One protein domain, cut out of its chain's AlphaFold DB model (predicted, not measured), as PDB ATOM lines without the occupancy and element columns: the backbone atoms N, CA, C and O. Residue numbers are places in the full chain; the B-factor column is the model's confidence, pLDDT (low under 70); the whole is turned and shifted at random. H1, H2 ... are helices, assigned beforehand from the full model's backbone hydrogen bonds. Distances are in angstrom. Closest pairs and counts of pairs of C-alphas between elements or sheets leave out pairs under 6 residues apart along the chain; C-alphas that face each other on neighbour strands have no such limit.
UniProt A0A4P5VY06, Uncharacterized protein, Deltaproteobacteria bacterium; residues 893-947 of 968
ATOM      1  N   THR A 893     -16.169  27.673   4.393       73.69
ATOM      2  CA  THR A 893     -14.989  27.541   5.258       73.69
ATOM      3  C   THR A 893     -13.725  27.476   4.413       73.69
ATOM      4  O   THR A 893     -12.858  28.331   4.553       73.69
ATOM      5  N   LEU A 894     -13.666  26.564   3.436       83.19
ATOM      6  CA  LEU A 894     -12.533  26.471   2.508       83.19
ATOM      7  C   LEU A 894     -12.386  27.738   1.639       83.19
ATOM      8  O   LEU A 894     -11.285  28.097   1.231       83.19
ATOM      9  N   SER A 895     -13.486  28.439   1.356       82.56
ATOM     10  CA  SER A 895     -13.448  29.740   0.684       82.56
ATOM     11  C   SER A 895     -12.799  30.821   1.563       82.56
ATOM     12  O   SER A 895     -11.926  31.543   1.077       82.56
ATOM     13  N   ALA A 896     -13.158  30.885   2.850       77.25
ATOM     14  CA  ALA A 896     -12.564  31.806   3.817       77.25
ATOM     15  C   ALA A 896     -11.089  31.476   4.113       77.25
ATOM     16  O   ALA A 896     -10.274  32.389   4.180       77.25
ATOM     17  N   GLU A 897     -10.710  30.194   4.200       84.50
ATOM     18  CA  GLU A 897      -9.308  29.754   4.318       84.50
ATOM     19  C   GLU A 897      -8.450  30.286   3.162       84.50
ATOM     20  O   GLU A 897      -7.416  30.917   3.383       84.50
ATOM     21  N   ILE A 898      -8.902  30.085   1.916       87.25
ATOM     22  CA  ILE A 898      -8.196  30.584   0.727       87.25
ATOM     23  C   ILE A 898      -8.137  32.120   0.749       87.25
ATOM     24  O   ILE A 898      -7.122  32.693   0.360       87.25
ATOM     25  N   ALA A 899      -9.188  32.807   1.210       86.69
ATOM     26  CA  ALA A 899      -9.189  34.265   1.305       86.69
ATOM     27  C   ALA A 899      -8.202  34.793   2.368       86.69
ATOM     28  O   ALA A 899      -7.403  35.690   2.082       86.69
ATOM     29  N   ALA A 900      -8.202  34.195   3.561       82.06
ATOM     30  CA  ALA A 900      -7.317  34.543   4.668       82.06
ATOM     31  C   ALA A 900      -5.838  34.295   4.333       82.06
ATOM     32  O   ALA A 900      -4.989  35.127   4.654       82.06
ATOM     33  N   ASP A 901      -5.514  33.213   3.623       87.00
ATOM     34  CA  ASP A 901      -4.137  32.943   3.201       87.00
ATOM     35  C   ASP A 901      -3.668  33.849   2.050       87.00
ATOM     36  O   ASP A 901      -2.501  34.245   2.025       87.00
ATOM     37  N   LEU A 902      -4.552  34.260   1.128       87.25
ATOM     38  CA  LEU A 902      -4.225  35.287   0.123       87.25
ATOM     39  C   LEU A 902      -3.874  36.636   0.786       87.25
ATOM     40  O   LEU A 902      -2.995  37.358   0.298       87.25
ATOM     41  N   LEU A 903      -4.523  36.959   1.910       85.00
ATOM     42  CA  LEU A 903      -4.197  38.104   2.762       85.00
ATOM     43  C   LEU A 903      -2.880  37.885   3.532       85.00
ATOM     44  O   LEU A 903      -2.004  38.748   3.496       85.00
ATOM     45  N   ALA A 904      -2.687  36.725   4.167       80.94
ATOM     46  CA  ALA A 904      -1.479  36.403   4.934       80.94
ATOM     47  C   ALA A 904      -0.206  36.339   4.064       80.94
ATOM     48  O   ALA A 904       0.877  36.732   4.508       80.94
ATOM     49  N   ALA A 905      -0.330  35.908   2.807       82.81
ATOM     50  CA  ALA A 905       0.737  35.945   1.807       82.81
ATOM     51  C   ALA A 905       1.036  37.366   1.275       82.81
ATOM     52  O   ALA A 905       2.049  37.571   0.601       82.81
ATOM     53  N   GLY A 906       0.186  38.355   1.574       86.44
ATOM     54  CA  GLY A 906       0.327  39.737   1.110       86.44
ATOM     55  C   GLY A 906      -0.007  39.932  -0.373       86.44
ATOM     56  O   GLY A 906       0.536  40.838  -1.011       86.44
ATOM     57  N   PHE A 907      -0.866  39.081  -0.945       89.06
ATOM     58  CA  PHE A 907      -1.369  39.253  -2.313       89.06
ATOM     59  C   PHE A 907      -2.511  40.280  -2.388       89.06
ATOM     60  O   PHE A 907      -2.662  40.952  -3.417       89.06
ATOM     61  N   VAL A 908      -3.248  40.451  -1.288       88.94
ATOM     62  CA  VAL A 908      -4.178  41.561  -1.017       88.94
ATOM     63  C   VAL A 908      -3.746  42.330   0.241       88.94
ATOM     64  O   VAL A 908      -2.891  41.854   0.991       88.94
ATOM     65  N   ASP A 909      -4.306  43.518   0.469       83.38
ATOM     66  CA  ASP A 909      -4.182  44.261   1.732       83.38
ATOM     67  C   ASP A 909      -5.409  44.098   2.652       83.38
ATOM     68  O   ASP A 909      -6.350  43.367   2.347       83.38
ATOM     69  N   SER A 910      -5.384  44.774   3.807       75.25
ATOM     70  CA  SER A 910      -6.435  44.719   4.834       75.25
ATOM     71  C   SER A 910      -7.794  45.274   4.400       75.25
ATOM     72  O   SER A 910      -8.783  44.996   5.070       75.25
ATOM     73  N   ASP A 911      -7.854  46.047   3.310       70.88
ATOM     74  CA  ASP A 911      -9.108  46.535   2.727       70.88
ATOM     75  C   ASP A 911      -9.639  45.542   1.659       70.88
ATOM     76  O   ASP A 911     -10.622  45.819   0.966       70.88
ATOM     77  N   GLY A 912      -8.979  44.384   1.505       74.25
ATOM     78  CA  GLY A 912      -9.246  43.364   0.491       74.25
ATOM     79  C   GLY A 912      -8.708  43.717  -0.899       74.25
ATOM     80  O   GLY A 912      -8.948  42.969  -1.851       74.25
ATOM     81  N   GLU A 913      -8.005  44.841  -1.057       85.75
ATOM     82  CA  GLU A 913      -7.558  45.347  -2.355       85.75
ATOM     83  C   GLU A 913      -6.309  44.610  -2.853       85.75
ATOM     84  O   GLU A 913      -5.362  44.333  -2.116       85.75
ATOM     85  N   TRP A 914      -6.282  44.285  -4.148       87.19
ATOM     86  CA  TRP A 914      -5.206  43.469  -4.717       87.19
ATOM     87  C   TRP A 914      -3.888  44.239  -4.800       87.19
ATOM     88  O   TRP A 914      -3.811  45.317  -5.398       87.19
ATOM     89  N   LEU A 915      -2.801  43.627  -4.334       86.31
ATOM     90  CA  LEU A 915      -1.439  44.169  -4.408       86.31
ATOM     91  C   LEU A 915      -0.640  43.606  -5.598       86.31
ATOM     92  O   LEU A 915       0.196  44.313  -6.164       86.31
ATOM     93  N   VAL A 916      -0.938  42.375  -6.027       85.00
ATOM     94  CA  VAL A 916      -0.259  41.660  -7.134       85.00
ATOM     95  C   VAL A 916      -1.182  41.431  -8.350       85.00
ATOM     96  O   VAL A 916      -2.286  41.981  -8.399       85.00
ATOM     97  N   ARG A 917      -0.757  40.677  -9.379       83.06
ATOM     98  CA  ARG A 917      -1.683  40.158 -10.410       83.06
ATOM     99  C   ARG A 917      -2.313  38.840  -9.982       83.06
ATOM    100  O   ARG A 917      -1.765  38.132  -9.146       83.06
ATOM    101  N   GLY A 918      -3.386  38.458 -10.677       79.44
ATOM    102  CA  GLY A 918      -3.968  37.125 -10.559       79.44
ATOM    103  C   GLY A 918      -2.922  36.030 -10.766       79.44
ATOM    104  O   GLY A 918      -2.798  35.172  -9.905       79.44
ATOM    105  N   GLU A 919      -2.121  36.098 -11.842       77.94
ATOM    106  CA  GLU A 919      -1.039  35.141 -12.135       77.94
ATOM    107  C   GLU A 919       0.003  34.981 -11.016       77.94
ATOM    108  O   GLU A 919       0.512  33.877 -10.843       77.94
ATOM    109  N   ASP A 920       0.300  36.041 -10.257       82.00
ATOM    110  CA  ASP A 920       1.344  36.029  -9.226       82.00
ATOM    111  C   ASP A 920       0.888  35.287  -7.949       82.00
ATOM    112  O   ASP A 920       1.727  34.804  -7.196       82.00
ATOM    113  N   ALA A 921      -0.430  35.180  -7.722       79.44
ATOM    114  CA  ALA A 921      -1.043  34.566  -6.536       79.44
ATOM    115  C   ALA A 921      -1.492  33.098  -6.741       79.44
ATOM    116  O   ALA A 921      -2.099  32.503  -5.854       79.44
ATOM    117  N   VAL A 922      -1.252  32.504  -7.921       76.75
ATOM    118  CA  VAL A 922      -1.786  31.168  -8.268       76.75
ATOM    119  C   VAL A 922      -0.916  30.012  -7.770       76.75
ATOM    120  O   VAL A 922      -1.440  28.942  -7.465       76.75
ATOM    121  N   ASP A 923       0.408  30.177  -7.761       68.00
ATOM    122  CA  ASP A 923       1.332  29.033  -7.700       68.00
ATOM    123  C   ASP A 923       1.309  28.287  -6.345       68.00
ATOM    124  O   ASP A 923       1.592  27.085  -6.313       68.00
ATOM    125  N   ASP A 924       0.885  28.945  -5.259       64.69
ATOM    126  CA  ASP A 924       0.796  28.362  -3.909       64.69
ATOM    127  C   ASP A 924      -0.514  27.574  -3.642       64.69
ATOM    128  O   ASP A 924      -0.580  26.759  -2.718       64.69
ATOM    129  N   LEU A 925      -1.539  27.705  -4.500       68.31
ATOM    130  CA  LEU A 925      -2.888  27.121  -4.320       68.31
ATOM    131  C   LEU A 925      -2.953  25.579  -4.311       68.31
ATOM    132  O   LEU A 925      -4.007  24.993  -4.049       68.31
ATOM    133  N   TRP A 926      -1.845  24.887  -4.575       63.38
ATOM    134  CA  TRP A 926      -1.771  23.426  -4.454       63.38
ATOM    135  C   TRP A 926      -1.667  22.934  -2.998       63.38
ATOM    136  O   TRP A 926      -1.734  21.720  -2.778       63.38
ATOM    137  N   GLY A 927      -1.530  23.835  -2.015       62.56
ATOM    138  CA  GLY A 927      -1.523  23.509  -0.582       62.56
ATOM    139  C   GLY A 927      -2.843  22.912  -0.074       62.56
ATOM    140  O   GLY A 927      -2.829  21.848   0.544       62.56
ATOM    141  N   TYR A 928      -3.979  23.527  -0.422       65.00
ATOM    142  CA  TYR A 928      -5.336  23.236   0.095       65.00
ATOM    143  C   TYR A 928      -5.944  21.887  -0.344       65.00
ATOM    144  O   TYR A 928      -7.149  21.670  -0.259       65.00
ATOM    145  N   GLY A 929      -5.148  20.970  -0.903       76.19
ATOM    146  CA  GLY A 929      -5.612  19.641  -1.323       76.19
ATOM    147  C   GLY A 929      -6.642  19.618  -2.466       76.19
ATOM    148  O   GLY A 929      -7.170  18.544  -2.769       76.19
ATOM    149  N   LEU A 930      -6.909  20.765  -3.107       83.62
ATOM    150  CA  LEU A 930      -7.927  20.943  -4.148       83.62
ATOM    151  C   LEU A 930      -7.815  19.898  -5.266       83.62
ATOM    152  O   LEU A 930      -6.727  19.556  -5.747       83.62
ATOM    153  N   THR A 931      -8.962  19.439  -5.769       87.56
ATOM    154  CA  THR A 931      -8.982  18.707  -7.041       87.56
ATOM    155  C   THR A 931      -8.555  19.621  -8.191       87.56
ATOM    156  O   THR A 931      -8.674  20.842  -8.126       87.56
ATOM    157  N   THR A 932      -8.085  19.030  -9.294       82.94
ATOM    158  CA  THR A 932      -7.655  19.788 -10.483       82.94
ATOM    159  C   THR A 932      -8.751  20.698 -11.050       82.94
ATOM    160  O   THR A 932      -8.429  21.743 -11.608       82.94
ATOM    161  N   ASP A 933     -10.022  20.320 -10.890       79.50
ATOM    162  CA  ASP A 933     -11.160  21.090 -11.391       79.50
ATOM    163  C   ASP A 933     -11.516  22.245 -10.425       79.50
ATOM    164  O   ASP A 933     -11.677  23.375 -10.880       79.50
ATOM    165  N   GLN A 934     -11.510  22.014  -9.100       83.81
ATOM    166  CA  GLN A 934     -11.650  23.081  -8.089       83.81
ATOM    167  C   GLN A 934     -10.516  24.111  -8.188       83.81
ATOM    168  O   GLN A 934     -10.773  25.306  -8.279       83.81
ATOM    169  N   HIS A 935      -9.259  23.654  -8.246       87.75
ATOM    170  CA  HIS A 935      -8.100  24.534  -8.409       87.75
ATOM    171  C   HIS A 935      -8.255  25.411  -9.658       87.75
ATOM    172  O   HIS A 935      -7.996  26.608  -9.602       87.75
ATOM    173  N   ALA A 936      -8.688  24.847 -10.791       81.75
ATOM    174  CA  ALA A 936      -8.918  25.617 -12.014       81.75
ATOM    175  C   ALA A 936     -10.021  26.683 -11.858       81.75
ATOM    176  O   ALA A 936      -9.896  27.757 -12.448       81.75
ATOM    177  N   GLY A 937     -11.055  26.417 -11.051       81.44
ATOM    178  CA  GLY A 937     -12.076  27.400 -10.680       81.44
ATOM    179  C   GLY A 937     -11.517  28.540  -9.823       81.44
ATOM    180  O   GLY A 937     -11.692  29.703 -10.179       81.44
ATOM    181  N   VAL A 938     -10.768  28.222  -8.761       85.38
ATOM    182  CA  VAL A 938     -10.137  29.224  -7.877       85.38
ATOM    183  C   VAL A 938      -9.175  30.127  -8.659       85.38
ATOM    184  O   VAL A 938      -9.217  31.343  -8.492       85.38
ATOM    185  N   VAL A 939      -8.386  29.574  -9.595       86.19
ATOM    186  CA  VAL A 939      -7.522  30.372 -10.496       86.19
ATOM    187  C   VAL A 939      -8.328  31.398 -11.303       86.19
ATOM    188  O   VAL A 939      -7.880  32.531 -11.466       86.19
ATOM    189  N   SER A 940      -9.486  31.001 -11.840       78.69
ATOM    190  CA  SER A 940     -10.340  31.882 -12.650       78.69
ATOM    191  C   SER A 940     -10.957  32.983 -11.785       78.69
ATOM    192  O   SER A 940     -10.830  34.158 -12.118       78.69
ATOM    193  N   GLU A 941     -11.507  32.647 -10.616       81.69
ATOM    194  CA  GLU A 941     -12.075  33.640  -9.693       81.69
ATOM    195  C   GLU A 941     -11.015  34.638  -9.177       81.69
ATOM    196  O   GLU A 941     -11.279  35.844  -9.154       81.69
ATOM    197  N   ILE A 942      -9.788  34.187  -8.876       86.44
ATOM    198  CA  ILE A 942      -8.641  35.062  -8.552       86.44
ATOM    199  C   ILE A 942      -8.300  35.997  -9.718       86.44
ATOM    200  O   ILE A 942      -8.119  37.196  -9.513       86.44
ATOM    201  N   ARG A 943      -8.244  35.495 -10.957       80.56
ATOM    202  CA  ARG A 943      -7.959  36.327 -12.141       80.56
ATOM    203  C   ARG A 943      -9.060  37.325 -12.468       80.56
ATOM    204  O   ARG A 943      -8.765  38.426 -12.938       80.56
ATOM    205  N   ILE A 944     -10.316  36.973 -12.211       77.38
ATOM    206  CA  ILE A 944     -11.433  37.909 -12.320       77.38
ATOM    207  C   ILE A 944     -11.240  39.025 -11.284       77.38
ATOM    208  O   ILE A 944     -11.182  40.190 -11.670       77.38
ATOM    209  N   MET A 945     -11.052  38.698 -10.001       82.81
ATOM    210  CA  MET A 945     -10.885  39.716  -8.954       82.81
ATOM    211  C   MET A 945      -9.651  40.599  -9.145       82.81
ATOM    212  O   MET A 945      -9.757  41.818  -9.085       82.81
ATOM    213  N   ALA A 946      -8.493  40.015  -9.448       85.12
ATOM    214  CA  ALA A 946      -7.235  40.742  -9.609       85.12
ATOM    215  C   ALA A 946      -7.121  41.527 -10.937       85.12
ATOM    216  O   ALA A 946      -6.055  42.061 -11.240       85.12
ATOM    217  N   ALA A 947      -8.189  41.581 -11.744       82.81
ATOM    218  CA  ALA A 947      -8.217  42.178 -13.082       82.81
ATOM    219  C   ALA A 947      -7.130  41.634 -14.037       82.81
ATOM    220  O   ALA A 947      -6.441  42.399 -14.720       82.81
TER     221      ALA A 947
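Overview. This is residues 893 to 947 of the 968 residues of an uncharacterized protein of Deltaproteobacteria bacterium (UniProt A0A4P5VY06). The longest helix, H3, makes one side of a small body and H1 the other, the two not meeting; the short helix H2 packs on the second half of H3. Loops join them: residues 905 to 917 loop round one end, residues 922 to 931 round the other. The printed part has 55 residues with three named helices, in the order H1, H2, H3 along the chain, which hold 30 of them, and no named strand; the class is all helix, and the whole is compact, with a radius of gyration of the C-alphas of 10.4 A and spans of 29 by 21 by 16 A.

Along the chain. H3, residues 932 to 945, is 20.2 A long and ends at C-alpha 945 (-10.885, 39.716, -8.954). H2 is residues 918 to 921. H1, residues 893 to 904, is 16.2 A long and begins at C-alpha 893 (-14.989, 27.541, 5.258).

Arrangement. H3 touches H2 with residues 939 to 945 alone; the closest C-alphas, of Gly 918 and Arg 943, are 4.4 A apart. H2 and H1 are close but not clearly touching, the closest C-alphas, of Leu 902 and Ala 921, being 7.4 A apart. H1 and H3 are apart. In H1 and H3 every O i to N i+4 pair is within hydrogen-bond range; H2 is too short for one.

Size, cuts and confidence. The farthest C-alphas, of Asp 911 and Thr 932, are 29.9 A apart. The printed part has no cut. The link from H1 to H2 is long. Residues 923 to 928 have pLDDT under 70.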